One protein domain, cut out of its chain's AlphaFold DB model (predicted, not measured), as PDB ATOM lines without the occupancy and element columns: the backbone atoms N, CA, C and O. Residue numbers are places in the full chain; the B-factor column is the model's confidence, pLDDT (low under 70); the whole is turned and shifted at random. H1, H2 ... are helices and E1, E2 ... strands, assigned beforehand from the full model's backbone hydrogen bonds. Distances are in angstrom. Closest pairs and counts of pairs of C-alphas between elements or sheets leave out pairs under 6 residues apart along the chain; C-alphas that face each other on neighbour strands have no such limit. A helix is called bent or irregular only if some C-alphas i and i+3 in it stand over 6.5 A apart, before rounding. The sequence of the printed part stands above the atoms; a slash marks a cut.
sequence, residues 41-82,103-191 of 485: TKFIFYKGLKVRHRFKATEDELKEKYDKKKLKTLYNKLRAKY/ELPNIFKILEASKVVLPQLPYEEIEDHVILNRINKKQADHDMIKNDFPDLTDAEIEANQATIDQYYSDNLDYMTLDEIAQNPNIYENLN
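Overview. This is residues 41 to 82 and 103 to 191 of the 485 residues of an uncharacterized protein of Flavobacteriaceae bacterium (UniProt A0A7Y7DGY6). One long helix, H6, runs through the middle, with H2 crossing it on one side and H3 crossing it on the opposite side. The small hairpin E1 E2 and the short H1 lie on the same side as H2, nearer the first residues of H6. H4 and H5 stand by the first end of H6, H7 by its last end, and a looping stretch, residues 121 to 136, leads from H3 to H4. The printed part has 131 residues, mostly helix in class, with the order E1, E2, H1 to H7; its one sheet is antiparallel, E1 - E2. It is compact, with a radius of gyration of the C-alphas of 15.5 A and spans of 45 by 33 by 24 A.

Along the chain. E1 is residues 43 to 46, beginning at C-alpha 43 (5.599, -9.765, -6.396), and E2 is residues 49 to 52. H1 is residues 59 to 63, and H2 is residues 68 to 82, 21.4 A long. H3, residues 107 to 120, measures 20.3 A and is only just irregular: C-alphas 116 and 119 are 6.7 A apart. H4 is residues 137 to 148, 16.6 A, and H5 is residues 154 to 159. H6, residues 161 to 182, measures 31.0 A from C-alpha 161 (17.300, 2.032, -15.555). H7, residues 184 to 191, is irregular, with C-alphas 186 and 189 7.5 A apart; C-alpha 191 is at (41.995, -12.506, 5.367).

Arrangement. H6 is the hub. With residues 172 to 180 alone it touches H3, at a steep tilt of 64 degrees, opposite ways; the closest C-alphas, Ser 114 and Thr 176, are 5.8 A apart. With residues 177 to 182 alone it touches H2, at a steep tilt of 44 degrees, the same way; Arg 79 and Ala 181 have the closest C-alphas, 4.8 A. H1 and H6 only just touch, with 3 pairs of C-alphas within 8 A, the closest being Leu 62 and Asp 170, 6.5 A. H7 touches residues 108 to 113 of H3, closest at the C-alphas of Lys 109 and Tyr 187, 5.8 A. In the hairpin E1 and E2, N 44 and O 51 are 3.0 A apart and N 49 and O 46 2.9 A, within hydrogen-bond range. The closest C-alphas of E2 and H4, those of Arg 52 and Asp 148, are 4.7 A apart. H4 and H5 are near each other, with 6 pairs of C-alphas within 10 A. Every O i to N i+4 pair is within range in H1, H2, H4, H5 and H6, but 6 of 10 in H3 and 1 of 4 in H7, where 2 of 5 O i to N i+3 pairs are.

Size, cuts and confidence. The farthest C-alphas, Ala 155 and Asn 189, are 45.9 A apart. Residues 83 to 102 are not printed, and C-alphas 82 and 103 are 17.0 A apart across the cut. The link from H3 to H4 is long, 16 residues. pLDDT is under 70 at residues 41, 64 to 65, 132 to 135 and 191.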
ATOM      1  N   THR A  41       4.562 -17.029  -7.464       63.94
ATOM      2  CA  THR A  41       5.314 -15.868  -7.931       63.94
ATOM      3  C   THR A  41       5.142 -14.716  -6.939       63.94
ATOM      4  O   THR A  41       4.066 -14.127  -6.841       63.94
ATOM      5  N   LYS A  42       6.187 -14.407  -6.159       85.12
ATOM      6  CA  LYS A  42       6.145 -13.324  -5.173       85.12
ATOM      7  C   LYS A  42       6.431 -11.999  -5.873       85.12
ATOM      8  O   LYS A  42       7.555 -11.749  -6.302       85.12
ATOM      9  N   PHE A  43       5.418 -11.147  -5.965       91.56
ATOM     10  CA  PHE A  43       5.599  -9.765  -6.396       91.56
ATOM     11  C   PHE A  43       5.888  -8.866  -5.194       91.56
ATOM     12  O   PHE A  43       5.289  -9.044  -4.133       91.56
ATOM     13  N   ILE A  44       6.796  -7.907  -5.370       92.88
ATOM     14  CA  ILE A  44       7.064  -6.822  -4.414       92.88
ATOM     15  C   ILE A  44       7.041  -5.479  -5.148       92.88
ATOM     16  O   ILE A  44       7.109  -5.445  -6.378       92.88
ATOM     17  N   PHE A  45       7.005  -4.381  -4.394       92.19
ATOM     18  CA  PHE A  45       7.222  -3.043  -4.939       92.19
ATOM     19  C   PHE A  45       8.589  -2.512  -4.508       92.19
ATOM     20  O   PHE A  45       8.822  -2.256  -3.328       92.19
ATOM     21  N   TYR A  46       9.487  -2.310  -5.470       92.88
ATOM     22  CA  TYR A  46      10.787  -1.687  -5.240       92.88
ATOM     23  C   TYR A  46      10.773  -0.267  -5.808       92.88
ATOM     24  O   TYR A  46      10.712  -0.073  -7.020       92.88
ATOM     25  N   LYS A  47      10.776   0.737  -4.920       91.31
ATOM     26  CA  LYS A  47      10.722   2.172  -5.275       91.31
ATOM     27  C   LYS A  47       9.627   2.516  -6.302       91.31
ATOM     28  O   LYS A  47       9.842   3.301  -7.217       91.31
ATOM     29  N   GLY A  48       8.447   1.918  -6.138       90.94
ATOM     30  CA  GLY A  48       7.288   2.139  -7.009       90.94
ATOM     31  C   GLY A  48       7.202   1.208  -8.222       90.94
ATOM     32  O   GLY A  48       6.132   1.110  -8.812       90.94
ATOM     33  N   LEU A  49       8.261   0.463  -8.552       94.12
ATOM     34  CA  LEU A  49       8.227  -0.539  -9.617       94.12
ATOM     35  C   LEU A  49       7.750  -1.883  -9.071       94.12
ATOM     36  O   LEU A  49       8.246  -2.361  -8.049       94.12
ATOM     37  N   LYS A  50       6.799  -2.508  -9.765       94.94
ATOM     38  CA  LYS A  50       6.350  -3.868  -9.463       94.94
ATOM     39  C   LYS A  50       7.361  -4.865 -10.019       94.94
ATOM     40  O   LYS A  50       7.639  -4.864 -11.214       94.94
ATOM     41  N   VAL A  51       7.893  -5.718  -9.148       95.06
ATOM     42  CA  VAL A  51       8.969  -6.657  -9.486       95.06
ATOM     43  C   VAL A  51       8.543  -8.076  -9.166       95.06
ATOM     44  O   VAL A  51       8.063  -8.359  -8.065       95.06
ATOM     45  N   ARG A  52       8.759  -8.987 -10.112       95.19
ATOM     46  CA  ARG A  52       8.733 -10.430  -9.892       95.19
ATOM     47  C   ARG A  52       9.999 -10.814  -9.129       95.19
ATOM     48  O   ARG A  52      11.056 -11.051  -9.704       95.19
ATOM     49  N   HIS A  53       9.906 -10.834  -7.807       93.44
ATOM     50  CA  HIS A  53      11.074 -10.990  -6.959       93.44
ATOM     51  C   HIS A  53      11.496 -12.457  -6.832       93.44
ATOM     52  O   HIS A  53      10.740 -13.288  -6.322       93.44
ATOM     53  N   ARG A  54      12.725 -12.765  -7.263       90.62
ATOM     54  CA  ARG A  54      13.297 -14.126  -7.253       90.62
ATOM     55  C   ARG A  54      14.501 -14.319  -6.328       90.62
ATOM     56  O   ARG A  54      14.976 -15.444  -6.184       90.62
ATOM     57  N   PHE A  55      15.008 -13.252  -5.719       92.94
ATOM     58  CA  PHE A  55      16.213 -13.306  -4.892       92.94
ATOM     59  C   PHE A  55      15.897 -13.629  -3.424       92.94
ATOM     60  O   PHE A  55      14.744 -13.771  -3.021       92.94
ATOM     61  N   LYS A  56      16.948 -13.830  -2.619       88.69
ATOM     62  CA  LYS A  56      16.815 -14.207  -1.201       88.69
ATOM     63  C   LYS A  56      16.506 -13.021  -0.276       88.69
ATOM     64  O   LYS A  56      16.065 -13.268   0.847       88.69
ATOM     65  N   ALA A  57      16.797 -11.791  -0.700       90.69
ATOM     66  CA  ALA A  57      16.600 -10.596   0.114       90.69
ATOM     67  C   ALA A  57      15.108 -10.366   0.383       90.69
ATOM     68  O   ALA A  57      14.263 -10.592  -0.475       90.69
ATOM     69  N   THR A  58      14.747  -9.926   1.581       88.50
ATOM     70  CA  THR A  58      13.354  -9.552   1.860       88.50
ATOM     71  C   THR A  58      13.045  -8.142   1.360       88.50
ATOM     72  O   THR A  58      13.939  -7.328   1.150       88.50
ATOM     73  N   GLU A  59      11.759  -7.827   1.186       86.38
ATOM     74  CA  GLU A  59      11.335  -6.482   0.781       86.38
ATOM     75  C   GLU A  59      11.774  -5.413   1.793       86.38
ATOM     76  O   GLU A  59      12.194  -4.334   1.391       86.38
ATOM     77  N   ASP A  60      11.739  -5.729   3.090       84.50
ATOM     78  CA  ASP A  60      12.198  -4.821   4.146       84.50
ATOM     79  C   ASP A  60      13.709  -4.588   4.074       84.50
ATOM     80  O   ASP A  60      14.161  -3.454   4.195       84.50
ATOM     81  N   GLU A  61      14.488  -5.639   3.795       86.75
ATOM     82  CA  GLU A  61      15.931  -5.511   3.576       86.75
ATOM     83  C   GLU A  61      16.212  -4.616   2.355       86.75
ATOM     84  O   GLU A  61      17.051  -3.728   2.439       86.75
ATOM     85  N   LEU A  62      15.444  -4.740   1.267       85.94
ATOM     86  CA  LEU A  62      15.599  -3.913   0.060       85.94
ATOM     87  C   LEU A  62      15.090  -2.461   0.193       85.94
ATOM     88  O   LEU A  62      15.471  -1.609  -0.607       85.94
ATOM     89  N   LYS A  63      14.212  -2.150   1.154       74.88
ATOM     90  CA  LYS A  63      13.667  -0.789   1.348       74.88
ATOM     91  C   LYS A  63      14.627   0.149   2.071       74.88
ATOM     92  O   LYS A  63      14.481   1.372   1.987       74.88
ATOM     93  N   GLU A  64      15.591  -0.390   2.804       69.56
ATOM     94  CA  GLU A  64      16.524   0.406   3.584       69.56
ATOM     95  C   GLU A  64      17.702   0.905   2.738       69.56
ATOM     96  O   GLU A  64      18.353   0.137   2.041       69.56
ATOM     97  N   LYS A  65      18.046   2.200   2.838       69.00
ATOM     98  CA  LYS A  65      19.296   2.707   2.246       69.00
ATOM     99  C   LYS A  65      20.485   1.982   2.886       69.00
ATOM    100  O   LYS A  65      20.691   2.129   4.089       69.00
ATOM    101  N   TYR A  66      21.264   1.251   2.096       71.88
ATOM    102  CA  TYR A  66      22.442   0.526   2.563       71.88
ATOM    103  C   TYR A  66      23.634   1.464   2.780       71.88
ATOM    104  O   TYR A  66      24.375   1.786   1.857       71.88
ATOM    105  N   ASP A  67      23.823   1.915   4.019       81.06
ATOM    106  CA  ASP A  67      25.095   2.482   4.469       81.06
ATOM    107  C   ASP A  67      25.983   1.400   5.113       81.06
ATOM    108  O   ASP A  67      25.550   0.271   5.374       81.06
ATOM    109  N   LYS A  68      27.248   1.743   5.397       84.50
ATOM    110  CA  LYS A  68      28.220   0.824   6.017       84.50
ATOM    111  C   LYS A  68      27.689   0.187   7.307       84.50
ATOM    112  O   LYS A  68      27.894  -1.004   7.534       84.50
ATOM    113  N   LYS A  69      26.997   0.959   8.152       86.56
ATOM    114  CA  LYS A  69      26.485   0.492   9.449       86.56
ATOM    115  C   LYS A  69      25.370  -0.536   9.259       86.56
ATOM    116  O   LYS A  69      25.353  -1.567   9.935       86.56
ATOM    117  N   LYS A  70      24.455  -0.279   8.328       86.75
ATOM    118  CA  LYS A  70      23.353  -1.188   8.006       86.75
ATOM    119  C   LYS A  70      23.843  -2.474   7.363       86.75
ATOM    120  O   LYS A  70      23.427  -3.542   7.797       86.75
ATOM    121  N   LEU A  71      24.787  -2.396   6.425       90.19
ATOM    122  CA  LEU A  71      25.397  -3.593   5.842       90.19
ATOM    123  C   LEU A  71      26.155  -4.414   6.893       90.19
ATOM    124  O   LEU A  71      26.020  -5.635   6.915       90.19
ATOM    125  N   LYS A  72      26.882  -3.771   7.822       90.75
ATOM    126  CA  LYS A  72      27.524  -4.466   8.954       90.75
ATOM    127  C   LYS A  72      26.490  -5.180   9.834       90.75
ATOM    128  O   LYS A  72      26.684  -6.333  10.221       90.75
ATOM    129  N   THR A  73      25.369  -4.518  10.122       90.88
ATOM    130  CA  THR A  73      24.266  -5.096  10.909       90.88
ATOM    131  C   THR A  73      23.640  -6.293  10.189       90.88
ATOM    132  O   THR A  73      23.459  -7.356  10.788       90.88
ATOM    133  N   LEU A  74      23.361  -6.152   8.890       91.31
ATOM    134  CA  LEU A  74      22.855  -7.221   8.033       91.31
ATOM    135  C   LEU A  74      23.817  -8.415   8.010       91.31
ATOM    136  O   LEU A  74      23.395  -9.543   8.256       91.31
ATOM    137  N   TYR A  75      25.106  -8.178   7.774       92.81
ATOM    138  CA  TYR A  75      26.112  -9.234   7.714       92.81
ATOM    139  C   TYR A  75      26.190 -10.025   9.026       92.81
ATOM    140  O   TYR A  75      26.115 -11.255   9.021       92.81
ATOM    141  N   ASN A  76      26.228  -9.338  10.171       91.94
ATOM    142  CA  ASN A  76      26.236 -10.003  11.473       91.94
ATOM    143  C   ASN A  76      24.927 -10.771  11.754       91.94
ATOM    144  O   ASN A  76      24.973 -11.882  12.293       91.94
ATOM    145  N   LYS A  77      23.766 -10.265  11.310       91.94
ATOM    146  CA  LYS A  77      22.484 -11.000  11.351       91.94
ATOM    147  C   LYS A  77      22.543 -12.286  10.515       91.94
ATOM    148  O   LYS A  77      22.089 -13.336  10.980       91.94
ATOM    149  N   LEU A  78      23.112 -12.230   9.309       92.50
ATOM    150  CA  LEU A  78      23.280 -13.389   8.424       92.50
ATOM    151  C   LEU A  78      24.226 -14.432   9.039       92.50
ATOM    152  O   LEU A  78      23.868 -15.610   9.116       92.50
ATOM    153  N   ARG A  79      25.372 -14.015   9.591       90.81
ATOM    154  CA  ARG A  79      26.296 -14.910  10.317       90.81
ATOM    155  C   ARG A  79      25.611 -15.608  11.492       90.81
ATOM    156  O   ARG A  79      25.689 -16.830  11.639       90.81
ATOM    157  N   ALA A  80      24.869 -14.854  12.305       89.56
ATOM    158  CA  ALA A  80      24.145 -15.405  13.446       89.56
ATOM    159  C   ALA A  80      23.079 -16.436  13.021       89.56
ATOM    160  O   ALA A  80      22.889 -17.455  13.696       89.56
ATOM    161  N   LYS A  81      22.400 -16.205  11.888       89.69
ATOM    162  CA  LYS A  81      21.411 -17.125  11.302       89.69
ATOM    163  C   LYS A  81      22.032 -18.476  10.929       89.69
ATOM    164  O   LYS A  81      21.464 -19.508  11.290       89.69
ATOM    165  N   TYR A  82      23.178 -18.499  10.248       86.88
ATOM    166  CA  TYR A  82      23.820 -19.756   9.834       86.88
ATOM    167  C   TYR A  82      24.518 -20.482  10.989       86.88
ATOM    168  O   TYR A  82      24.445 -21.710  11.067       86.88
ATOM    169  N   GLU A 103      33.495  -6.801  11.454       85.31
ATOM    170  CA  GLU A 103      33.494  -5.814  10.381       85.31
ATOM    171  C   GLU A 103      32.962  -6.426   9.077       85.31
ATOM    172  O   GLU A 103      32.805  -7.641   8.936       85.31
ATOM    173  N   LEU A 104      32.651  -5.570   8.105       87.94
ATOM    174  CA  LEU A 104      32.306  -6.059   6.772       87.94
ATOM    175  C   LEU A 104      33.458  -6.895   6.186       87.94
ATOM    176  O   LEU A 104      34.624  -6.580   6.450       87.94
ATOM    177  N   PRO A 105      33.155  -7.923   5.368       88.94
ATOM    178  CA  PRO A 105      34.184  -8.688   4.680       88.94
ATOM    179  C   PRO A 105      35.137  -7.773   3.910       88.94
ATOM    180  O   PRO A 105      34.721  -6.768   3.330       88.94
ATOM    181  N   ASN A 106      36.421  -8.123   3.903       85.81
ATOM    182  CA  ASN A 106      37.408  -7.392   3.120       85.81
ATOM    183  C   ASN A 106      37.170  -7.572   1.606       85.81
ATOM    184  O   ASN A 106      36.400  -8.434   1.170       85.81
ATOM    185  N   ILE A 107      37.880  -6.774   0.808       88.44
ATOM    186  CA  ILE A 107      37.762  -6.772  -0.653       88.44
ATOM    187  C   ILE A 107      37.991  -8.166  -1.260       88.44
ATOM    188  O   ILE A 107      37.192  -8.597  -2.080       88.44
ATOM    189  N   PHE A 108      38.990  -8.924  -0.801       87.44
ATOM    190  CA  PHE A 108      39.312 -10.251  -1.340       87.44
ATOM    191  C   PHE A 108      38.187 -11.266  -1.124       87.44
ATOM    192  O   PHE A 108      37.805 -11.972  -2.054       87.44
ATOM    193  N   LYS A 109      37.593 -11.293   0.076       91.19
ATOM    194  CA  LYS A 109      36.415 -12.126   0.363       91.19
ATOM    195  C   LYS A 109      35.238 -11.761  -0.539       91.19
ATOM    196  O   LYS A 109      34.542 -12.648  -1.023       91.19
ATOM    197  N   ILE A 110      35.017 -10.463  -0.757       93.50
ATOM    198  CA  ILE A 110      33.941  -9.966  -1.620       93.50
ATOM    199  C   ILE A 110      34.178 -10.374  -3.075       93.50
ATOM    200  O   ILE A 110      33.249 -10.874  -3.707       93.50
ATOM    201  N   LEU A 111      35.398 -10.200  -3.599       91.44
ATOM    202  CA  LEU A 111      35.750 -10.602  -4.962       91.44
ATOM    203  C   LEU A 111      35.488 -12.096  -5.158       91.44
ATOM    204  O   LEU A 111      34.699 -12.451  -6.031       91.44
ATOM    205  N   GLU A 112      36.052 -12.963  -4.318       91.06
ATOM    206  CA  GLU A 112      35.886 -14.412  -4.490       91.06
ATOM    207  C   GLU A 112      34.424 -14.856  -4.360       91.06
ATOM    208  O   GLU A 112      33.912 -15.557  -5.231       91.06
ATOM    209  N   ALA A 113      33.696 -14.381  -3.346       94.81
ATOM    210  CA  ALA A 113      32.283 -14.728  -3.189       94.81
ATOM    211  C   ALA A 113      31.403 -14.180  -4.328       94.81
ATOM    212  O   ALA A 113      30.398 -14.791  -4.701       94.81
ATOM    213  N   SER A 114      31.764 -13.036  -4.918       95.00
ATOM    214  CA  SER A 114      30.998 -12.456  -6.025       95.00
ATOM    215  C   SER A 114      31.006 -13.325  -7.285       95.00
ATOM    216  O   SER A 114      30.023 -13.291  -8.024       95.00
ATOM    217  N   LYS A 115      32.029 -14.170  -7.495       93.62
ATOM    218  CA  LYS A 115      32.091 -15.109  -8.632       93.62
ATOM    219  C   LYS A 115      30.945 -16.125  -8.617       93.62
ATOM    220  O   LYS A 115      30.456 -16.523  -9.668       93.62
ATOM    221  N   VAL A 116      30.464 -16.496  -7.428       92.94
ATOM    222  CA  VAL A 116      29.323 -17.413  -7.239       92.94
ATOM    223  C   VAL A 116      27.981 -16.704  -7.468       92.94
ATOM    224  O   VAL A 116      26.995 -17.302  -7.916       92.94
ATOM    225  N   VAL A 117      27.918 -15.418  -7.128       93.81
ATOM    226  CA  VAL A 117      26.669 -14.651  -7.089       93.81
ATOM    227  C   VAL A 117      26.366 -13.985  -8.426       93.81
ATOM    228  O   VAL A 117      25.247 -14.126  -8.916       93.81
ATOM    229  N   LEU A 118      27.343 -13.309  -9.040       92.50
ATOM    230  CA  LEU A 118      27.178 -12.534 -10.277       92.50
ATOM    231  C   LEU A 118      26.489 -13.290 -11.423       92.50
ATOM    232  O   LEU A 118      25.594 -12.703 -12.035       92.50
ATOM    233  N   PRO A 119      26.775 -14.587 -11.675       90.94
ATOM    234  CA  PRO A 119      26.090 -15.355 -12.715       90.94
ATOM    235  C   PRO A 119      24.574 -15.512 -12.529       90.94
ATOM    236  O   PRO A 119      23.915 -16.079 -13.395       90.94
ATOM    237  N   GLN A 120      23.993 -15.049 -11.421       90.81
ATOM    238  CA  GLN A 120      22.550 -15.096 -11.161       90.81
ATOM    239  C   GLN A 120      21.832 -13.784 -11.534       90.81
ATOM    240  O   GLN A 120      20.596 -13.743 -11.564       90.81
ATOM    241  N   LEU A 121      22.587 -12.721 -11.836       93.31
ATOM    242  CA  LEU A 121      22.087 -11.379 -12.140       93.31
ATOM    243  C   LEU A 121      22.230 -11.046 -13.641       93.31
ATOM    244  O   LEU A 121      23.026 -11.687 -14.339       93.31
ATOM    245  N   PRO A 122      21.453 -10.071 -14.157       92.50
ATOM    246  CA  PRO A 122      21.537  -9.613 -15.546       92.50
ATOM    247  C   PRO A 122      22.632  -8.549 -15.708       92.50
ATOM    248  O   PRO A 122      22.385  -7.435 -16.168       92.50
ATOM    249  N   TYR A 123      23.836  -8.876 -15.248       90.19
ATOM    250  CA  TYR A 123      25.018  -8.061 -15.471       90.19
ATOM    251  C   TYR A 123      25.902  -8.706 -16.522       90.19
ATOM    252  O   TYR A 123      25.932  -9.926 -16.678       90.19
ATOM    253  N   GLU A 124      26.641  -7.847 -17.209       84.69
ATOM    254  CA  GLU A 124      27.635  -8.279 -18.170       84.69
ATOM    255  C   GLU A 124      28.782  -9.048 -17.514       84.69
ATOM    256  O   GLU A 124      29.023  -8.963 -16.308       84.69
ATOM    257  N   GLU A 125      29.516  -9.775 -18.346       85.31
ATOM    258  CA  GLU A 125      30.781 -10.372 -17.945       85.31
ATOM    259  C   GLU A 125      31.802  -9.323 -17.548       85.31
ATOM    260  O   GLU A 125      31.864  -8.232 -18.116       85.31
ATOM    261  N   ILE A 126      32.652  -9.719 -16.612       87.81
ATOM    262  CA  ILE A 126      33.745  -8.900 -16.127       87.81
ATOM    263  C   ILE A 126      35.016  -9.647 -16.508       87.81
ATOM    264  O   ILE A 126      35.288 -10.715 -15.953       87.81
ATOM    265  N   GLU A 127      35.741  -9.106 -17.491       83.25
ATOM    266  CA  GLU A 127      37.011  -9.655 -17.986       83.25
ATOM    267  C   GLU A 127      37.950  -9.947 -16.800       83.25
ATOM    268  O   GLU A 127      38.025  -9.159 -15.857       83.25
ATOM    269  N   ASP A 128      38.588 -11.120 -16.820       73.44
ATOM    270  CA  ASP A 128      39.461 -11.660 -15.763       73.44
ATOM    271  C   ASP A 128      38.818 -11.920 -14.384       73.44
ATOM    272  O   ASP A 128      39.514 -12.287 -13.435       73.44
ATOM    273  N   HIS A 129      37.490 -11.804 -14.251       85.94
ATOM    274  CA  HIS A 129      36.792 -12.059 -12.981       85.94
ATOM    275  C   HIS A 129      35.658 -13.077 -13.088       85.94
ATOM    276  O   HIS A 129      35.633 -14.055 -12.337       85.94
ATOM    277  N   VAL A 130      34.717 -12.871 -14.015       82.50
ATOM    278  CA  VAL A 130      33.579 -13.777 -14.239       82.50
ATOM    279  C   VAL A 130      33.358 -13.973 -15.733       82.50
ATOM    280  O   VAL A 130      32.980 -13.039 -16.440       82.50
ATOM    281  N   ILE A 131      33.517 -15.222 -16.176       73.44
ATOM    282  CA  ILE A 131      33.181 -15.679 -17.526       73.44
ATOM    283  C   ILE A 131      31.804 -16.355 -17.472       73.44
ATOM    284  O   ILE A 131      31.593 -17.343 -16.771       73.44
ATOM    285  N   LEU A 132      30.849 -15.806 -18.212       69.50
ATOM    286  CA  LEU A 132      29.490 -16.293 -18.402       69.50
ATOM    287  C   LEU A 132      29.363 -16.932 -19.793       69.50
ATOM    288  O   LEU A 132      29.249 -16.253 -20.816       69.50
ATOM    289  N   ASN A 133      29.262 -18.256 -19.853       64.12
ATOM    290  CA  ASN A 133      29.032 -18.994 -21.104       64.12
ATOM    291  C   ASN A 133      27.573 -18.883 -21.607       64.12
ATOM    292  O   ASN A 133      26.920 -19.885 -21.884       64.12
ATOM    293  N   ARG A 134      27.025 -17.663 -21.711       68.06
ATOM    294  CA  ARG A 134      25.684 -17.400 -22.263       68.06
ATOM    295  C   ARG A 134      25.787 -17.078 -23.763       68.06
ATOM    296  O   ARG A 134      26.602 -16.255 -24.176       68.06
ATOM    297  N   ILE A 135      24.947 -17.697 -24.592       65.25
ATOM    298  CA  ILE A 135      24.795 -17.314 -26.007       65.25
ATOM    299  C   ILE A 135      24.018 -15.991 -26.050       65.25
ATOM    300  O   ILE A 135      23.024 -15.850 -25.344       65.25
ATOM    301  N   ASN A 136      24.463 -15.019 -26.855       73.12
ATOM    302  CA  ASN A 136      23.845 -13.686 -26.950       73.12
ATOM    303  C   ASN A 136      23.662 -13.000 -25.579       73.12
ATOM    304  O   ASN A 136      22.574 -12.530 -25.253       73.12
ATOM    305  N   LYS A 137      24.743 -12.933 -24.784       81.12
ATOM    306  CA  LYS A 137      24.779 -12.483 -23.371       81.12
ATOM    307  C   LYS A 137      23.883 -11.277 -23.081       81.12
ATOM    308  O   LYS A 137      23.030 -11.352 -22.210       81.12
ATOM    309  N   LYS A 138      24.003 -10.213 -23.881       83.38
ATOM    310  CA  LYS A 138      23.231  -8.971 -23.708       83.38
ATOM    311  C   LYS A 138      21.721  -9.164 -23.881       83.38
ATOM    312  O   LYS A 138      20.951  -8.574 -23.136       83.38
ATOM    313  N   GLN A 139      21.298 -10.006 -24.826       83.75
ATOM    314  CA  GLN A 139      19.883 -10.344 -24.988       83.75
ATOM    315  C   GLN A 139      19.392 -11.190 -23.812       83.75
ATOM    316  O   GLN A 139      18.322 -10.919 -23.284       83.75
ATOM    317  N   ALA A 140      20.189 -12.162 -23.360       86.81
ATOM    318  CA  ALA A 140      19.840 -12.982 -22.202       86.81
ATOM    319  C   ALA A 140      19.691 -12.136 -20.923       86.81
ATOM    320  O   ALA A 140      18.733 -12.320 -20.173       86.81
ATOM    321  N   ASP A 141      20.594 -11.177 -20.698       89.69
ATOM    322  CA  ASP A 141      20.515 -10.229 -19.580       89.69
ATOM    323  C   ASP A 141      19.248  -9.370 -19.682       89.69
ATOM    324  O   ASP A 141      18.516  -9.206 -18.705       89.69
ATOM    325  N   HIS A 142      18.939  -8.880 -20.883       90.69
ATOM    326  CA  HIS A 142      17.729  -8.102 -21.138       90.69
ATOM    327  C   HIS A 142      16.442  -8.911 -20.919       90.69
ATOM    328  O   HIS A 142      15.499  -8.435 -20.289       90.69
ATOM    329  N   ASP A 143      16.413 -10.170 -21.355       90.25
ATOM    330  CA  ASP A 143      15.280 -11.076 -21.154       90.25
ATOM    331  C   ASP A 143      15.080 -11.400 -19.664       90.25
ATOM    332  O   ASP A 143      13.947 -11.496 -19.185       90.25
ATOM    333  N   MET A 144      16.166 -11.519 -18.890       92.50
ATOM    334  CA  MET A 144      16.094 -11.637 -17.430       92.50
ATOM    335  C   MET A 144      15.445 -10.397 -16.800       92.50
ATOM    336  O   MET A 144      14.590 -10.551 -15.926       92.50
ATOM    337  N   ILE A 145      15.784  -9.192 -17.269       94.88
ATOM    338  CA  ILE A 145      15.157  -7.944 -16.804       94.88
ATOM    339  C   ILE A 145      13.667  -7.930 -17.155       94.88
ATOM    340  O   ILE A 145      12.848  -7.672 -16.277       94.88
ATOM    341  N   LYS A 146      13.280  -8.287 -18.387       94.06
ATOM    342  CA  LYS A 146      11.861  -8.387 -18.777       94.06
ATOM    343  C   LYS A 146      11.081  -9.381 -17.924       94.06
ATOM    344  O   LYS A 146       9.937  -9.131 -17.562       94.06
ATOM    345  N   ASN A 147      11.693 -10.508 -17.575       94.56
ATOM    346  CA  ASN A 147      11.057 -11.508 -16.722       94.56
ATOM    347  C   ASN A 147      10.871 -11.019 -15.278       94.56
ATOM    348  O   ASN A 147       9.855 -11.338 -14.652       94.56
ATOM    349  N   ASP A 148      11.833 -10.253 -14.761       95.94
ATOM    350  CA  ASP A 148      11.779  -9.650 -13.428       95.94
ATOM    351  C   ASP A 148      10.817  -8.442 -13.386       95.94
ATOM    352  O   ASP A 148      10.148  -8.224 -12.375       95.94
ATOM    353  N   PHE A 149      10.672  -7.703 -14.489       96.00
ATOM    354  CA  PHE A 149       9.808  -6.525 -14.634       96.00
ATOM    355  C   PHE A 149       8.803  -6.701 -15.791       96.00
ATOM    356  O   PHE A 149       8.853  -5.964 -16.775       96.00
ATOM    357  N   PRO A 150       7.860  -7.661 -15.686       94.44
ATOM    358  CA  PRO A 150       7.002  -8.069 -16.806       94.44
ATOM    359  C   PRO A 150       5.998  -7.002 -17.254       94.44
ATOM    360  O   PRO A 150       5.437  -7.116 -18.340       94.44
ATOM    361  N   ASP A 151       5.759  -5.994 -16.414       93.94
ATOM    362  CA  ASP A 151       4.811  -4.913 -16.680       93.94
ATOM    363  C   ASP A 151       5.483  -3.703 -17.374       93.94
ATOM    364  O   ASP A 151       4.792  -2.734 -17.670       93.94
ATOM    365  N   LEU A 152       6.806  -3.737 -17.618       95.31
ATOM    366  CA  LEU A 152       7.554  -2.648 -18.261       95.31
ATOM    367  C   LEU A 152       7.889  -2.967 -19.725       95.31
ATOM    368  O   LEU A 152       8.366  -4.053 -20.059       95.31
ATOM    369  N   THR A 153       7.704  -1.980 -20.597       93.19
ATOM    370  CA  THR A 153       8.214  -1.979 -21.976       93.19
ATOM    371  C   THR A 153       9.723  -1.704 -22.026       93.19
ATOM    372  O   THR A 153      10.318  -1.243 -21.054       93.19
ATOM    373  N   ASP A 154      10.360  -1.921 -23.182       91.06
ATOM    374  CA  ASP A 154      11.793  -1.635 -23.378       91.06
ATOM    375  C   ASP A 154      12.154  -0.166 -23.105       91.06
ATOM    376  O   ASP A 154      13.145   0.121 -22.434       91.06
ATOM    377  N   ALA A 155      11.307   0.761 -23.556       91.31
ATOM    378  CA  ALA A 155      11.485   2.188 -23.306       91.31
ATOM    379  C   ALA A 155      11.311   2.541 -21.818       91.31
ATOM    380  O   ALA A 155      12.018   3.399 -21.293       91.31
ATOM    381  N   GLU A 156      10.397   1.870 -21.112       94.12
ATOM    382  CA  GLU A 156      10.217   2.070 -19.672       94.12
ATOM    383  C   GLU A 156      11.357   1.458 -18.856       94.12
ATOM    384  O   GLU A 156      11.732   2.033 -17.835       94.12
ATOM    385  N   ILE A 157      11.942   0.340 -19.298       94.00
ATOM    386  CA  ILE A 157      13.157  -0.228 -18.701       94.00
ATOM    387  C   ILE A 157      14.310   0.774 -18.819       94.00
ATOM    388  O   ILE A 157      14.970   1.057 -17.820       94.00
ATOM    389  N   GLU A 158      14.519   1.357 -20.002       90.88
ATOM    390  CA  GLU A 158      15.537   2.392 -20.216       90.88
ATOM    391  C   GLU A 158      15.271   3.635 -19.350       90.88
ATOM    392  O   GLU A 158      16.162   4.102 -18.638       90.88
ATOM    393  N   ALA A 159      14.027   4.121 -19.308       92.88
ATOM    394  CA  ALA A 159      13.648   5.279 -18.494       92.88
ATOM    395  C   ALA A 159      13.806   5.042 -16.979       92.88
ATOM    396  O   ALA A 159      14.087   5.977 -16.229       92.88
ATOM    397  N   ASN A 160      13.650   3.798 -16.515       95.12
ATOM    398  CA  ASN A 160      13.760   3.414 -15.104       95.12
ATOM    399  C   ASN A 160      15.088   2.733 -14.759       95.12
ATOM    400  O   ASN A 160      15.237   2.171 -13.667       95.12
ATOM    401  N   GLN A 161      16.071   2.800 -15.657       93.06
ATOM    402  CA  GLN A 161      17.300   2.032 -15.555       93.06
ATOM    403  C   GLN A 161      18.028   2.224 -14.221       93.06
ATOM    404  O   GLN A 161      18.497   1.249 -13.647       93.06
ATOM    405  N   ALA A 162      18.102   3.450 -13.697       93.06
ATOM    406  CA  ALA A 162      18.767   3.714 -12.418       93.06
ATOM    407  C   ALA A 162      18.120   2.946 -11.249       93.06
ATOM    408  O   ALA A 162      18.815   2.418 -10.382       93.06
ATOM    409  N   THR A 163      16.789   2.845 -11.235       94.75
ATOM    410  CA  THR A 163      16.045   2.113 -10.201       94.75
ATOM    411  C   THR A 163      16.216   0.605 -10.356       94.75
ATOM    412  O   THR A 163      16.418  -0.091  -9.360       94.75
ATOM    413  N   ILE A 164      16.173   0.101 -11.592       95.62
ATOM    414  CA  ILE A 164      16.364  -1.320 -11.909       95.62
ATOM    415  C   ILE A 164      17.799  -1.757 -11.567       95.62
ATOM    416  O   ILE A 164      18.006  -2.779 -10.916       95.62
ATOM    417  N   ASP A 165      18.795  -0.954 -11.936       94.44
ATOM    418  CA  ASP A 165      20.207  -1.207 -11.644       94.44
ATOM    419  C   ASP A 165      20.478  -1.201 -10.130       94.44
ATOM    420  O   ASP A 165      21.203  -2.063  -9.629       94.44
ATOM    421  N   GLN A 166      19.833  -0.301  -9.375       93.62
ATOM    422  CA  GLN A 166      19.895  -0.313  -7.911       93.62
ATOM    423  C   GLN A 166      19.245  -1.566  -7.313       93.62
ATOM    424  O   GLN A 166      19.813  -2.151  -6.398       93.62
ATOM    425  N   TYR A 167      18.093  -2.007  -7.831       95.38
ATOM    426  CA  TYR A 167      17.449  -3.240  -7.372       95.38
ATOM    427  C   TYR A 167      18.397  -4.442  -7.487       95.38
ATOM    428  O   TYR A 167      18.540  -5.211  -6.534       95.38
ATOM    429  N   TYR A 168      19.086  -4.593  -8.620       96.06
ATOM    430  CA  TYR A 168      20.065  -5.667  -8.786       96.06
ATOM    431  C   TYR A 168      21.308  -5.472  -7.914       96.06
ATOM    432  O   TYR A 168      21.788  -6.446  -7.338       96.06
ATOM    433  N   SER A 169      21.782  -4.237  -7.731       95.00
ATOM    434  CA  SER A 169      22.911  -3.927  -6.844       95.00
ATOM    435  C   SER A 169      22.629  -4.277  -5.386       95.00
ATOM    436  O   SER A 169      23.476  -4.860  -4.717       95.00
ATOM    437  N   ASP A 170      21.441  -3.940  -4.891       94.00
ATOM    438  CA  ASP A 170      21.025  -4.208  -3.515       94.00
ATOM    439  C   ASP A 170      20.915  -5.719  -3.258       94.00
ATOM    440  O   ASP A 170      21.334  -6.227  -2.216       94.00
ATOM    441  N   ASN A 171      20.384  -6.461  -4.236       95.50
ATOM    442  CA  ASN A 171      20.332  -7.919  -4.168       95.50
ATOM    443  C   ASN A 171      21.723  -8.552  -4.270       95.50
ATOM    444  O   ASN A 171      21.980  -9.525  -3.567       95.50
ATOM    445  N   LEU A 172      22.618  -8.004  -5.097       95.94
ATOM    446  CA  LEU A 172      24.008  -8.447  -5.190       95.94
ATOM    447  C   LEU A 172      24.717  -8.306  -3.836       95.94
ATOM    448  O   LEU A 172      25.279  -9.286  -3.350       95.94
ATOM    449  N   ASP A 173      24.623  -7.138  -3.195       95.31
ATOM    450  CA  ASP A 173      25.212  -6.902  -1.873       95.31
ATOM    451  C   ASP A 173      24.675  -7.904  -0.838       95.31
ATOM    452  O   ASP A 173      25.452  -8.556  -0.136       95.31
ATOM    453  N   TYR A 174      23.352  -8.096  -0.782       95.44
ATOM    454  CA  TYR A 174      22.744  -9.079   0.117       95.44
ATOM    455  C   TYR A 174      23.242 -10.502  -0.168       95.44
ATOM    456  O   TYR A 174      23.637 -11.218   0.751       95.44
ATOM    457  N   MET A 175      23.206 -10.937  -1.429       96.38
ATOM    458  CA  MET A 175      23.524 -12.313  -1.817       96.38
ATOM    459  C   MET A 175      25.000 -12.643  -1.601       96.38
ATOM    460  O   MET A 175      25.299 -13.745  -1.151       96.38
ATOM    461  N   THR A 176      25.912 -11.704  -1.860       96.50
ATOM    462  CA  THR A 176      27.342 -11.887  -1.580       96.50
ATOM    463  C   THR A 176      27.612 -11.961  -0.080       96.50
ATOM    464  O   THR A 176      28.361 -12.829   0.364       96.50
ATOM    465  N   LEU A 177      26.966 -11.120   0.735       95.62
ATOM    466  CA  LEU A 177      27.093 -11.208   2.192       95.62
ATOM    467  C   LEU A 177      26.479 -12.502   2.756       95.62
ATOM    468  O   LEU A 177      27.047 -13.085   3.680       95.62
ATOM    469  N   ASP A 178      25.353 -12.967   2.203       95.62
ATOM    470  CA  ASP A 178      24.714 -14.244   2.558       95.62
ATOM    471  C   ASP A 178      25.616 -15.432   2.205       95.62
ATOM    472  O   ASP A 178      25.770 -16.325   3.032       95.62
ATOM    473  N   GLU A 179      26.260 -15.410   1.036       95.81
ATOM    474  CA  GLU A 179      27.220 -16.426   0.585       95.81
ATOM    475  C   GLU A 179      28.431 -16.527   1.526       95.81
ATOM    476  O   GLU A 179      28.734 -17.605   2.037       95.81
ATOM    477  N   ILE A 180      29.067 -15.395   1.852       94.38
ATOM    478  CA  ILE A 180      30.204 -15.365   2.788       94.38
ATOM    479  C   ILE A 180      29.771 -15.837   4.182       94.38
ATOM    480  O   ILE A 180      30.493 -16.583   4.844       94.38
ATOM    481  N   ALA A 181      28.597 -15.406   4.653       93.06
ATOM    482  CA  ALA A 181      28.082 -15.792   5.964       93.06
ATOM    483  C   ALA A 181      27.678 -17.274   6.037       93.06
ATOM    484  O   ALA A 181      27.751 -17.873   7.113       93.06
ATOM    485  N   GLN A 182      27.225 -17.852   4.924       92.81
ATOM    486  CA  GLN A 182      26.832 -19.254   4.825       92.81
ATOM    487  C   GLN A 182      28.052 -20.180   4.742       92.81
ATOM    488  O   GLN A 182      28.025 -21.251   5.349       92.81
ATOM    489  N   ASN A 183      29.111 -19.757   4.045       91.44
ATOM    490  CA  ASN A 183      30.289 -20.575   3.757       91.44
ATOM    491  C   ASN A 183      31.600 -19.958   4.298       91.44
ATOM    492  O   ASN A 183      32.558 -19.793   3.542       91.44
ATOM    493  N   PRO A 184      31.701 -19.628   5.602       87.50
ATOM    494  CA  PRO A 184      32.837 -18.874   6.143       87.50
ATOM    495  C   PRO A 184      34.189 -19.569   5.929       87.50
ATOM    496  O   PRO A 184      35.172 -18.894   5.636       87.50
ATOM    497  N   ASN A 185      34.230 -20.904   5.993       86.62
ATOM    498  CA  ASN A 185      35.457 -21.696   5.853       86.62
ATOM    499  C   ASN A 185      36.094 -21.583   4.455       86.62
ATOM    500  O   ASN A 185      37.305 -21.724   4.331       86.62
ATOM    501  N   ILE A 186      35.299 -21.318   3.406       87.25
ATOM    502  CA  ILE A 186      35.814 -21.125   2.037       87.25
ATOM    503  C   ILE A 186      36.640 -19.833   1.964       87.25
ATOM    504  O   ILE A 186      37.650 -19.767   1.269       87.25
ATOM    505  N   TYR A 187      36.240 -18.812   2.725       86.50
ATOM    506  CA  TYR A 187      36.773 -17.454   2.610       86.50
ATOM    507  C   TYR A 187      37.667 -17.039   3.794       86.50
ATOM    508  O   TYR A 187      38.197 -15.927   3.807       86.50
ATOM    509  N   GLU A 188      37.847 -17.894   4.805       80.69
ATOM    510  CA  GLU A 188      38.570 -17.577   6.048       80.69
ATOM    511  C   GLU A 188      40.050 -17.235   5.801       80.69
ATOM    512  O   GLU A 188      40.593 -16.315   6.422       80.69
ATOM    513  N   ASN A 189      40.672 -17.899   4.823       76.81
ATOM    514  CA  ASN A 189      42.081 -17.703   4.466       76.81
ATOM    515  C   ASN A 189      42.326 -16.482   3.563       76.81
ATOM    516  O   ASN A 189      43.461 -16.042   3.426       76.81
ATOM    517  N   LEU A 190      41.276 -15.861   3.017       76.31
ATOM    518  CA  LEU A 190      41.376 -14.628   2.216       76.31
ATOM    519  C   LEU A 190      41.527 -13.368   3.093       76.31
ATOM    520  O   LEU A 190      41.473 -12.232   2.622       76.31
ATOM    521  N   ASN A 191      41.699 -13.560   4.402       60.22
ATOM    522  CA  ASN A 191      41.995 -12.506   5.367       60.22
ATOM    523  C   ASN A 191      43.452 -12.019   5.320       60.22
ATOM    524  O   ASN A 191      43.763 -10.997   5.930       60.22
TER     525      ASN A 191